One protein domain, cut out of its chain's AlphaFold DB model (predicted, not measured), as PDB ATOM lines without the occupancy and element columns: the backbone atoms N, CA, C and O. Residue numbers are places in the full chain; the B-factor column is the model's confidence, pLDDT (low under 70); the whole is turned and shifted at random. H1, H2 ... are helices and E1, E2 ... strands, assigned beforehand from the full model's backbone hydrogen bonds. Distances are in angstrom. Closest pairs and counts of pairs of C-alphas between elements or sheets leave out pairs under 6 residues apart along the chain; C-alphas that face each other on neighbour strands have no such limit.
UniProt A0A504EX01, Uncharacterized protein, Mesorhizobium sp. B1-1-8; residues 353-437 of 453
ATOM      1  N   GLY A 353     -30.798 -26.508 243.140       65.31
ATOM      2  CA  GLY A 353     -29.361 -26.444 243.362       65.31
ATOM      3  C   GLY A 353     -28.977 -25.443 244.448       65.31
ATOM      4  O   GLY A 353     -29.797 -24.656 244.927       65.31
ATOM      5  N   TRP A 354     -27.700 -25.458 244.814       75.31
ATOM      6  CA  TRP A 354     -27.089 -24.401 245.612       75.31
ATOM      7  C   TRP A 354     -26.803 -23.185 244.717       75.31
ATOM      8  O   TRP A 354     -25.892 -23.226 243.893       75.31
ATOM      9  N   TYR A 355     -27.603 -22.125 244.843       86.25
ATOM     10  CA  TYR A 355     -27.419 -20.888 244.079       86.25
ATOM     11  C   TYR A 355     -26.351 -19.992 244.707       86.25
ATOM     12  O   TYR A 355     -26.175 -19.984 245.929       86.25
ATOM     13  N   LEU A 356     -25.670 -19.191 243.885       86.00
ATOM     14  CA  LEU A 356     -24.834 -18.114 244.412       86.00
ATOM     15  C   LEU A 356     -25.686 -17.080 245.161       86.00
ATOM     16  O   LEU A 356     -26.828 -16.802 244.801       86.00
ATOM     17  N   GLY A 357     -25.112 -16.476 246.201       86.19
ATOM     18  CA  GLY A 357     -25.761 -15.378 246.915       86.19
ATOM     19  C   GLY A 357     -25.864 -14.112 246.060       86.19
ATOM     20  O   GLY A 357     -25.060 -13.902 245.149       86.19
ATOM     21  N   VAL A 358     -26.825 -13.248 246.382       89.19
ATOM     22  CA  VAL A 358     -26.946 -11.918 245.766       89.19
ATOM     23  C   VAL A 358     -25.785 -11.028 246.209       89.19
ATOM     24  O   VAL A 358     -25.413 -11.019 247.383       89.19
ATOM     25  N   LYS A 359     -25.215 -10.264 245.273       90.56
ATOM     26  CA  LYS A 359     -24.210  -9.231 245.563       90.56
ATOM     27  C   LYS A 359     -24.762  -7.870 245.178       90.56
ATOM     28  O   LYS A 359     -25.441  -7.734 244.166       90.56
ATOM     29  N   MET A 360     -24.449  -6.860 245.974       88.75
ATOM     30  CA  MET A 360     -24.840  -5.481 245.707       88.75
ATOM     31  C   MET A 360     -23.591  -4.616 245.744       88.75
ATOM     32  O   MET A 360     -22.825  -4.683 246.705       88.75
ATOM     33  N   THR A 361     -23.391  -3.811 244.707       88.31
ATOM     34  CA  THR A 361     -22.286  -2.855 244.636       88.31
ATOM     35  C   THR A 361     -22.866  -1.470 244.410       88.31
ATOM     36  O   THR A 361     -23.622  -1.262 243.467       88.31
ATOM     37  N   SER A 362     -22.514  -0.524 245.278       83.06
ATOM     38  CA  SER A 362     -22.914   0.876 245.156       83.06
ATOM     39  C   SER A 362     -21.661   1.729 245.031       83.06
ATOM     40  O   SER A 362     -20.811   1.719 245.920       83.06
ATOM     41  N   ARG A 363     -21.545   2.462 243.929       79.50
ATOM     42  CA  ARG A 363     -20.565   3.531 243.714       79.50
ATOM     43  C   ARG A 363     -21.328   4.833 243.438       79.50
ATOM     44  O   ARG A 363     -22.502   4.762 243.070       79.50
ATOM     45  N   PRO A 364     -20.721   6.019 243.619       74.44
ATOM     46  CA  PRO A 364     -21.360   7.275 243.230       74.44
ATOM     47  C   PRO A 364     -21.867   7.196 241.780       74.44
ATOM     48  O   PRO A 364     -21.106   6.843 240.882       74.44
ATOM     49  N   GLY A 365     -23.167   7.421 241.572       70.81
ATOM     50  CA  GLY A 365     -23.814   7.364 240.253       70.81
ATOM     51  C   GLY A 365     -23.975   5.972 239.621       70.81
ATOM     52  O   GLY A 365     -24.486   5.884 238.508       70.81
ATOM     53  N   GLN A 366     -23.567   4.884 240.286       77.69
ATOM     54  CA  GLN A 366     -23.683   3.520 239.757       77.69
ATOM     55  C   GLN A 366     -24.140   2.542 240.836       77.69
ATOM     56  O   GLN A 366     -23.426   2.280 241.808       77.69
ATOM     57  N   PHE A 367     -25.305   1.937 240.628       88.12
ATOM     58  CA  PHE A 367     -25.833   0.900 241.502       88.12
ATOM     59  C   PHE A 367     -25.990  -0.411 240.733       88.12
ATOM     60  O   PHE A 367     -26.604  -0.449 239.670       88.12
ATOM     61  N   GLN A 368     -25.422  -1.492 241.262       93.56
ATOM     62  CA  GLN A 368     -25.431  -2.805 240.625       93.56
ATOM     63  C   GLN A 368     -25.953  -3.872 241.578       93.56
ATOM     64  O   GLN A 368     -25.547  -3.942 242.744       93.56
ATOM     65  N   VAL A 369     -26.802  -4.753 241.054       93.69
ATOM     66  CA  VAL A 369     -27.262  -5.959 241.747       93.69
ATOM     67  C   VAL A 369     -26.898  -7.173 240.912       93.69
ATOM     68  O   VAL A 369     -27.279  -7.285 239.753       93.69
ATOM     69  N   SER A 370     -26.169  -8.104 241.508       94.69
ATOM     70  CA  SER A 370     -25.807  -9.379 240.904       94.69
ATOM     71  C   SER A 370     -26.651 -10.486 241.517       94.69
ATOM     72  O   SER A 370     -26.575 -10.710 242.726       94.69
ATOM     73  N   ILE A 371     -27.421 -11.204 240.703       94.38
ATOM     74  CA  ILE A 371     -28.250 -12.331 241.157       94.38
ATOM     75  C   ILE A 371     -27.777 -13.644 240.520       94.38
ATOM     76  O   ILE A 371     -27.220 -13.605 239.422       94.38
ATOM     77  N   PRO A 372     -27.992 -14.799 241.167       93.25
ATOM     78  CA  PRO A 372     -27.652 -16.101 240.597       93.25
ATOM     79  C   PRO A 372     -28.381 -16.365 239.272       93.25
ATOM     80  O   PRO A 372     -29.616 -16.417 239.213       93.25
ATOM     81  N   ALA A 373     -27.608 -16.577 238.208       93.69
ATOM     82  CA  ALA A 373     -28.102 -16.842 236.864       93.69
ATOM     83  C   ALA A 373     -28.903 -18.145 236.817       93.69
ATOM     84  O   ALA A 373     -29.954 -18.216 236.174       93.69
ATOM     85  N   ARG A 374     -28.451 -19.174 237.542       90.75
ATOM     86  CA  ARG A 374     -29.140 -20.460 237.583       90.75
ATOM     87  C   ARG A 374     -30.493 -20.374 238.277       90.75
ATOM     88  O   ARG A 374     -31.432 -20.999 237.792       90.75
ATOM     89  N   ALA A 375     -30.621 -19.593 239.350       91.62
ATOM     90  CA  ALA A 375     -31.912 -19.396 240.012       91.62
ATOM     91  C   ALA A 375     -32.919 -18.724 239.069       91.62
ATOM     92  O   ALA A 375     -34.073 -19.141 238.992       91.62
ATOM     93  N   PHE A 376     -32.471 -17.714 238.316       93.44
ATOM     94  CA  PHE A 376     -33.306 -17.050 237.318       93.44
ATOM     95  C   PHE A 376     -33.721 -18.015 236.200       93.44
ATOM     96  O   PHE A 376     -34.896 -18.089 235.849       93.44
ATOM     97  N   LEU A 377     -32.790 -18.828 235.694       92.25
ATOM     98  CA  LEU A 377     -33.096 -19.833 234.677       92.25
ATOM     99  C   LEU A 377     -34.039 -20.929 235.194       92.25
ATOM    100  O   LEU A 377     -34.942 -21.344 234.472       92.25
ATOM    101  N   ASP A 378     -33.866 -21.392 236.433       91.44
ATOM    102  CA  ASP A 378     -34.760 -22.377 237.045       91.44
ATOM    103  C   ASP A 378     -36.173 -21.802 237.256       91.44
ATOM    104  O   ASP A 378     -37.146 -22.550 237.133       91.44
ATOM    105  N   LEU A 379     -36.309 -20.492 237.514       93.25
ATOM    106  CA  LEU A 379     -37.608 -19.811 237.538       93.25
ATOM    107  C   LEU A 379     -38.249 -19.819 236.145       93.25
ATOM    108  O   LEU A 379     -39.396 -20.239 236.008       93.25
ATOM    109  N   LEU A 380     -37.510 -19.401 235.110       94.75
ATOM    110  CA  LEU A 380     -38.008 -19.383 233.727       94.75
ATOM    111  C   LEU A 380     -38.376 -20.784 233.221       94.75
ATOM    112  O   LEU A 380     -39.342 -20.947 232.481       94.75
ATOM    113  N   ALA A 381     -37.633 -21.804 233.648       91.88
ATOM    114  CA  ALA A 381     -37.900 -23.202 233.327       91.88
ATOM    115  C   ALA A 381     -39.052 -23.816 234.150       91.88
ATOM    116  O   ALA A 381     -39.345 -24.999 233.983       91.88
ATOM    117  N   GLY A 382     -39.669 -23.065 235.072       90.19
ATOM    118  CA  GLY A 382     -40.749 -23.550 235.934       90.19
ATOM    119  C   GLY A 382     -40.314 -24.590 236.973       90.19
ATOM    120  O   GLY A 382     -41.154 -25.301 237.521       90.19
ATOM    121  N   ARG A 383     -39.009 -24.708 237.252       88.12
ATOM    122  CA  ARG A 383     -38.467 -25.633 238.265       88.12
ATOM    123  C   ARG A 383     -38.594 -25.088 239.679       88.12
ATOM    124  O   ARG A 383     -38.655 -25.869 240.626       88.12
ATOM    125  N   ILE A 384     -38.621 -23.765 239.814       90.25
ATOM    126  CA  ILE A 384     -38.899 -23.081 241.074       90.25
ATOM    127  C   ILE A 384     -40.054 -22.095 240.908       90.25
ATOM    128  O   ILE A 384     -40.311 -21.588 239.818       90.25
ATOM    129  N   THR A 385     -40.753 -21.816 242.004       90.56
ATOM    130  CA  THR A 385     -41.835 -20.826 242.029       90.56
ATOM    131  C   THR A 385     -41.291 -19.401 242.194       90.56
ATOM    132  O   THR A 385     -40.180 -19.221 242.705       90.56
ATOM    133  N   PRO A 386     -42.080 -18.359 241.871       90.56
ATOM    134  CA  PRO A 386     -41.700 -16.973 242.145       90.56
ATOM    135  C   PRO A 386     -41.338 -16.716 243.617       90.56
ATOM    136  O   PRO A 386     -40.386 -15.997 243.905       90.56
ATOM    137  N   GLN A 387     -42.040 -17.353 244.561       88.25
ATOM    138  CA  GLN A 387     -41.747 -17.234 245.995       88.25
ATOM    139  C   GLN A 387     -40.397 -17.869 246.355       88.25
ATOM    140  O   GLN A 387     -39.646 -17.331 247.163       88.25
ATOM    141  N   GLN A 388     -40.065 -19.009 245.744       88.06
ATOM    142  CA  GLN A 388     -38.773 -19.665 245.950       88.06
ATOM    143  C   GLN A 388     -37.616 -18.861 245.353       88.06
ATOM    144  O   GLN A 388     -36.531 -18.855 245.936       88.06
ATOM    145  N   PHE A 389     -37.846 -18.197 244.219       90.00
ATOM    146  CA  PHE A 389     -36.883 -17.284 243.615       90.00
ATOM    147  C   PHE A 389     -36.674 -16.040 244.482       90.00
ATOM    148  O   PHE A 389     -35.540 -15.726 244.813       90.00
ATOM    149  N   SER A 390     -37.751 -15.398 244.942       88.12
ATOM    150  CA  SER A 390     -37.701 -14.269 245.886       88.12
ATOM    151  C   SER A 390     -36.898 -14.623 247.147       88.12
ATOM    152  O   SER A 390     -35.973 -13.899 247.510       88.12
ATOM    153  N   TYR A 391     -37.116 -15.813 247.722       86.69
ATOM    154  CA  TYR A 391     -36.293 -16.318 248.829       86.69
ATOM    155  C   TYR A 391     -34.807 -16.475 248.460       86.69
ATOM    156  O   TYR A 391     -33.934 -16.155 249.262       86.69
ATOM    157  N   ALA A 392     -34.493 -16.957 247.251       86.44
ATOM    158  CA  ALA A 392     -33.109 -17.070 246.774       86.44
ATOM    159  C   ALA A 392     -32.434 -15.701 246.577       86.44
ATOM    160  O   ALA A 392     -31.216 -15.596 246.705       86.44
ATOM    161  N   LEU A 393     -33.219 -14.653 246.316       87.56
ATOM    162  CA  LEU A 393     -32.743 -13.273 246.261       87.56
ATOM    163  C   LEU A 393     -32.530 -12.642 247.646       87.56
ATOM    164  O   LEU A 393     -32.008 -11.534 247.739       87.56
ATOM    165  N   GLY A 394     -32.892 -13.357 248.714       82.50
ATOM    166  CA  GLY A 394     -32.756 -12.908 250.095       82.50
ATOM    167  C   GLY A 394     -34.026 -12.311 250.694       82.50
ATOM    168  O   GLY A 394     -33.991 -11.945 251.865       82.50
ATOM    169  N   ASP A 395     -35.141 -12.252 249.956       82.44
ATOM    170  CA  ASP A 395     -36.404 -11.760 250.507       82.44
ATOM    171  C   ASP A 395     -36.919 -12.736 251.582       82.44
ATOM    172  O   ASP A 395     -37.120 -13.932 251.331       82.44
ATOM    173  N   ARG A 396     -37.178 -12.230 252.791       76.94
ATOM    174  CA  ARG A 396     -37.841 -12.993 253.860       76.94
ATOM    175  C   ARG A 396     -39.297 -12.558 254.045       76.94
ATOM    176  O   ARG A 396     -39.672 -11.456 253.640       76.94
ATOM    177  N   PRO A 397     -40.140 -13.390 254.687       68.44
ATOM    178  CA  PRO A 397     -41.490 -12.976 255.055       68.44
ATOM    179  C   PRO A 397     -41.457 -11.664 255.853       68.44
ATOM    180  O   PRO A 397     -40.766 -11.578 256.864       68.44
ATOM    181  N   ASN A 398     -42.221 -10.666 255.398       67.75
ATOM    182  CA  ASN A 398     -42.305  -9.304 255.952       67.75
ATOM    183  C   ASN A 398     -41.089  -8.384 255.716       67.75
ATOM    184  O   ASN A 398     -41.075  -7.269 256.240       67.75
ATOM    185  N   GLU A 399     -40.099  -8.785 254.915       70.00
ATOM    186  CA  GLU A 399     -39.020  -7.890 254.483       70.00
ATOM    187  C   GLU A 399     -39.382  -7.165 253.176       70.00
ATOM    188  O   GLU A 399     -40.183  -7.635 252.363       70.00
ATOM    189  N   LYS A 400     -38.823  -5.962 252.981       67.62
ATOM    190  CA  LYS A 400     -39.026  -5.201 251.743       67.62
ATOM    191  C   LYS A 400     -38.227  -5.857 250.621       67.62
ATOM    192  O   LYS A 400     -37.015  -5.990 250.745       67.62
ATOM    193  N   ASN A 401     -38.907  -6.189 249.524       80.38
ATOM    194  CA  ASN A 401     -38.275  -6.690 248.306       80.38
ATOM    195  C   ASN A 401     -37.132  -5.764 247.861       80.38
ATOM    196  O   ASN A 401     -37.322  -4.547 247.763       80.38
ATOM    197  N   LEU A 402     -35.973  -6.352 247.563       83.31
ATOM    198  CA  LEU A 402     -34.768  -5.620 247.173       83.31
ATOM    199  C   LEU A 402     -35.026  -4.596 246.053       83.31
ATOM    200  O   LEU A 402     -34.663  -3.426 246.173       83.31
ATOM    201  N   PHE A 403     -35.694  -5.023 244.980       87.38
ATOM    202  CA  PHE A 403     -35.939  -4.197 243.797       87.38
ATOM    203  C   PHE A 403     -36.989  -3.116 244.031       87.38
ATOM    204  O   PHE A 403     -36.915  -2.054 243.418       87.38
ATOM    205  N   LYS A 404     -37.918  -3.328 244.968       86.75
ATOM    206  CA  LYS A 404     -38.840  -2.271 245.393       86.75
ATOM    207  C   LYS A 404     -38.081  -1.067 245.947       86.75
ATOM    208  O   LYS A 404     -38.389   0.058 245.582       86.75
ATOM    209  N   GLY A 405     -37.061  -1.302 246.774       84.19
ATOM    210  CA  GLY A 405     -36.237  -0.221 247.316       84.19
ATOM    211  C   GLY A 405     -35.480   0.567 246.242       84.19
ATOM    212  O   GLY A 405     -35.254   1.756 246.423       84.19
ATOM    213  N   ILE A 406     -35.110  -0.080 245.134       87.88
ATOM    214  CA  ILE A 406     -34.452   0.557 243.983       87.88
ATOM    215  C   ILE A 406     -35.452   1.441 243.227       87.88
ATOM    216  O   ILE A 406     -35.201   2.625 243.021       87.88
ATOM    217  N   LEU A 407     -36.628   0.894 242.907       87.94
ATOM    218  CA  LEU A 407     -37.697   1.638 242.237       87.94
ATOM    219  C   LEU A 407     -38.180   2.833 243.069       87.94
ATOM    220  O   LEU A 407     -38.371   3.917 242.528       87.94
ATOM    221  N   ASP A 408     -38.309   2.672 244.390       87.94
ATOM    222  CA  ASP A 408     -38.711   3.747 245.307       87.94
ATOM    223  C   ASP A 408     -37.693   4.918 245.327       87.94
ATOM    224  O   ASP A 408     -38.055   6.038 245.696       87.94
ATOM    225  N   ARG A 409     -36.431   4.696 244.910       85.62
ATOM    226  CA  ARG A 409     -35.414   5.754 244.731       85.62
ATOM    227  C   ARG A 409     -35.509   6.479 243.387       85.62
ATOM    228  O   ARG A 409     -34.853   7.506 243.226       85.62
ATOM    229  N   GLY A 410     -36.337   6.002 242.458       88.81
ATOM    230  CA  GLY A 410     -36.398   6.516 241.090       88.81
ATOM    231  C   GLY A 410     -35.361   5.915 240.152       88.81
ATOM    232  O   GLY A 410     -35.109   6.479 239.094       88.81
ATOM    233  N   GLU A 411     -34.741   4.802 240.538       89.50
ATOM    234  CA  GLU A 411     -33.755   4.121 239.709       89.50
ATOM    235  C   GLU A 411     -34.438   3.028 238.877       89.50
ATOM    236  O   GLU A 411     -35.211   2.221 239.405       89.50
ATOM    237  N   THR A 412     -34.138   2.973 237.580       91.75
ATOM    238  CA  THR A 412     -34.568   1.886 236.688       91.75
ATOM    239  C   THR A 412     -33.367   1.165 236.102       91.75
ATOM    240  O   THR A 412     -32.210   1.551 236.287       91.75
ATOM    241  N   LEU A 413     -33.650   0.044 235.449       92.75
ATOM    242  CA  LEU A 413     -32.653  -0.786 234.804       92.75
ATOM    243  C   LEU A 413     -32.053  -0.065 233.589       92.75
ATOM    244  O   LEU A 413     -32.772   0.240 232.641       92.75
ATOM    245  N   SER A 414     -30.735   0.116 233.581       92.50
ATOM    246  CA  SER A 414     -29.993   0.713 232.465       92.50
ATOM    247  C   SER A 414     -29.254  -0.313 231.607       92.50
ATOM    248  O   SER A 414     -29.101  -0.106 230.405       92.50
ATOM    249  N   ALA A 415     -28.820  -1.434 232.192       94.56
ATOM    250  CA  ALA A 415     -28.180  -2.532 231.469       94.56
ATOM    251  C   ALA A 415     -28.311  -3.874 232.207       94.56
ATOM    252  O   ALA A 415     -28.452  -3.923 233.431       94.56
ATOM    253  N   ILE A 416     -28.211  -4.970 231.450       95.81
ATOM    254  CA  ILE A 416     -28.059  -6.334 231.971       95.81
ATOM    255  C   ILE A 416     -26.865  -6.974 231.272       95.81
ATOM    256  O   ILE A 416     -26.788  -6.959 230.044       95.81
ATOM    257  N   GLU A 417     -25.978  -7.593 232.042       95.81
ATOM    258  CA  GLU A 417     -24.870  -8.383 231.509       95.81
ATOM    259  C   GLU A 417     -24.658  -9.678 232.299       95.81
ATOM    260  O   GLU A 417     -25.160  -9.855 233.411       95.81
ATOM    261  N   MET A 418     -23.907 -10.604 231.709       95.12
ATOM    262  CA  MET A 418     -23.442 -11.808 232.393       95.12
ATOM    263  C   MET A 418     -22.068 -11.546 232.999       95.12
ATOM    264  O   MET A 418     -21.172 -11.063 232.308       95.12
ATOM    265  N   ALA A 419     -21.878 -11.926 234.262       92.88
ATOM    266  CA  ALA A 419     -20.546 -11.956 234.848       92.88
ATOM    267  C   ALA A 419     -19.640 -12.947 234.080       92.88
ATOM    268  O   ALA A 419     -20.142 -13.935 233.526       92.88
ATOM    269  N   PRO A 420     -18.311 -12.723 234.053       91.25
ATOM    270  CA  PRO A 420     -17.370 -13.688 233.498       91.25
ATOM    271  C   PRO A 420     -17.566 -15.062 234.132       91.25
ATOM    272  O   PRO A 420     -17.737 -15.172 235.347       91.25
ATOM    273  N   ARG A 421     -17.530 -16.109 233.303       89.00
ATOM    274  CA  ARG A 421     -17.677 -17.479 233.793       89.00
ATOM    275  C   ARG A 421     -16.487 -17.858 234.655       89.00
ATOM    276  O   ARG A 421     -15.344 -17.740 234.217       89.00
ATOM    277  N   ASP A 422     -16.785 -18.395 235.827       89.94
ATOM    278  CA  ASP A 422     -15.798 -19.030 236.685       89.94
ATOM    279  C   ASP A 422     -15.877 -20.551 236.500       89.94
ATOM    280  O   ASP A 422     -16.954 -21.155 236.564       89.94
ATOM    281  N   VAL A 423     -14.734 -21.174 236.215       92.81
ATOM    282  CA  VAL A 423     -14.628 -22.635 236.119       92.81
ATOM    283  C   VAL A 423     -14.733 -23.271 237.502       92.81
ATOM    284  O   VAL A 423     -15.207 -24.395 237.605       92.81
ATOM    285  N   ASP A 424     -14.382 -22.554 238.568       91.31
ATOM    286  CA  ASP A 424     -14.468 -23.014 239.952       91.31
ATOM    287  C   ASP A 424     -15.834 -22.733 240.594       91.31
ATOM    288  O   ASP A 424     -16.034 -23.066 241.759       91.31
ATOM    289  N   ALA A 425     -16.816 -22.219 239.844       88.00
ATOM    290  CA  ALA A 425     -18.199 -22.050 240.294       88.00
ATOM    291  C   ALA A 425     -19.193 -22.820 239.402       88.00
ATOM    292  O   ALA A 425     -19.043 -22.895 238.185       88.00
ATOM    293  N   ASP A 426     -20.232 -23.401 240.013       84.94
ATOM    294  CA  ASP A 426     -21.299 -24.122 239.288       84.94
ATOM    295  C   ASP A 426     -22.427 -23.207 238.777       84.94
ATOM    296  O   ASP A 426     -23.241 -23.612 237.944       84.94
ATOM    297  N   ASP A 427     -22.459 -21.966 239.253       88.56
ATOM    298  CA  ASP A 427     -23.432 -20.930 238.920       88.56
ATOM    299  C   ASP A 427     -22.678 -19.616 238.657       88.56
ATOM    300  O   ASP A 427     -21.536 -19.457 239.087       88.56
ATOM    301  N   ASP A 428     -23.298 -18.700 237.923       91.25
ATOM    302  CA  ASP A 428     -22.737 -17.392 237.574       91.25
ATOM    303  C   ASP A 428     -23.700 -16.292 238.032       91.25
ATOM    304  O   ASP A 428     -24.828 -16.558 238.445       91.25
ATOM    305  N   HIS A 429     -23.287 -15.032 237.930       94.81
ATOM    306  CA  HIS A 429     -24.168 -13.900 238.201       94.81
ATOM    307  C   HIS A 429     -24.707 -13.274 236.910       94.81
ATOM    308  O   HIS A 429     -23.958 -13.057 235.958       94.81
ATOM    309  N   ILE A 430     -25.992 -12.918 236.914       95.62
ATOM    310  CA  ILE A 430     -26.537 -11.873 236.037       95.62
ATOM    311  C   ILE A 430     -26.382 -10.552 236.784       95.62
ATOM    312  O   ILE A 430     -26.810 -10.445 237.937       95.62
ATOM    313  N   VAL A 431     -25.773  -9.561 236.145       95.94
ATOM    314  CA  VAL A 431     -25.525  -8.237 236.718       95.94
ATOM    315  C   VAL A 431     -26.523  -7.248 236.130       95.94
ATOM    316  O   VAL A 431     -26.537  -7.000 234.926       95.94
ATOM    317  N   PHE A 432     -27.361  -6.693 236.997       95.38
ATOM    318  CA  PHE A 432     -28.303  -5.626 236.691       95.38
ATOM    319  C   PHE A 432     -27.674  -4.294 237.080       95.38
ATOM    320  O   PHE A 432     -27.261  -4.116 238.229       95.38
ATOM    321  N   HIS A 433     -27.629  -3.367 236.131       94.88
ATOM    322  CA  HIS A 433     -27.165  -1.999 236.336       94.88
ATOM    323  C   HIS A 433     -28.365  -1.076 236.455       94.88
ATOM    324  O   HIS A 433     -29.290  -1.156 235.648       94.88
ATOM    325  N   PHE A 434     -28.344  -0.201 237.451       93.19
ATOM    326  CA  PHE A 434     -29.411   0.750 237.712       93.19
ATOM    327  C   PHE A 434     -28.889   2.180 237.641       93.19
ATOM    328  O   PHE A 434     -27.767   2.468 238.066       93.19
ATOM    329  N   SER A 435     -29.724   3.069 237.116       90.94
ATOM    330  CA  SER A 435     -29.472   4.508 237.064       90.94
ATOM    331  C   SER A 435     -30.745   5.286 237.368       90.94
ATOM    332  O   SER A 435     -31.843   4.755 237.210       90.94
ATOM    333  N   ASP A 436     -30.596   6.549 237.770       88.81
ATOM    334  CA  ASP A 436     -31.729   7.470 237.894       88.81
ATOM    335  C   ASP A 436     -32.501   7.546 236.573       88.81
ATOM    336  O   ASP A 436     -31.915   7.733 235.506       88.81
ATOM    337  N   ASP A 437     -33.817   7.415 236.663       88.12
ATOM    338  CA  ASP A 437     -34.721   7.519 235.530       88.12
ATOM    339  C   ASP A 437     -35.924   8.379 235.932       88.12
ATOM    340  O   ASP A 437     -36.714   8.000 236.807       88.12
TER     341      ASP A 437
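What this domain is: This is residues 353 to 437 of the 453 residues of an uncharacterized protein of Mesorhizobium sp. B1-1-8 (UniProt A0A504EX01). A strongly twisted wall of four antiparallel strands, E1, E2, E4 and E3, makes one layer and the short helices H1 and H3 on one face of it make the second, while H2 is not on the sheet but packs on H1. H1 lies at the end of the sheet where E2 ends, and H3 nearer the other end. The printed part has 85 residues, ordered E1 E2 H1 H2 H3 E3 E4, with sheet order E1 - E2 - E4 - E3; the class is mixed, helices and strands. It is compact, with a radius of gyration of the C-alphas of 13.3 A, and flat, spanning 34 by 33 by 18 A.

Where its parts are: E1, residues 359 to 363, begins at C-alpha 359 (-24.210, -9.231, 245.563). E2, residues 366 to 372, is 20.0 A long. H1 is residues 373 to 380, H2 residues 386 to 392 and H3 residues 402 to 407. E3, residues 411 to 418, is 20.3 A long and bends by 53 degrees at residue 414. E4, residues 429 to 436, is 22.7 A long and ends at C-alpha 436 (-31.729, 7.470, 237.894).

How they stand to each other: E1 and E2 form a hairpin, with N 361 and O 368 2.9 A apart. E2 and E4 are antiparallel at 153 degrees, with N 432 and O 369 2.8 A apart. E3 and E4 form a hairpin, with N 431 and O 417 2.8 A apart. H3 has a height over the sheet of 8.8 A. H1 and H2 touch at Ala 375 and Phe 389, closest C-alphas 6.5 A apart, in a helical hairpin with a shallow tilt of 14 degrees. H1 and H3 are apart. In H1 and H2 every O i to N i+4 pair is within hydrogen-bond range; in H3, 1 of 2.

The domain as a whole: The C-alphas farthest apart, of Pro 364 and Arg 383, are 37.4 A apart. The printed part has no cut and no long link. Residues 353, 397 to 398 and 400 are under pLDDT 70.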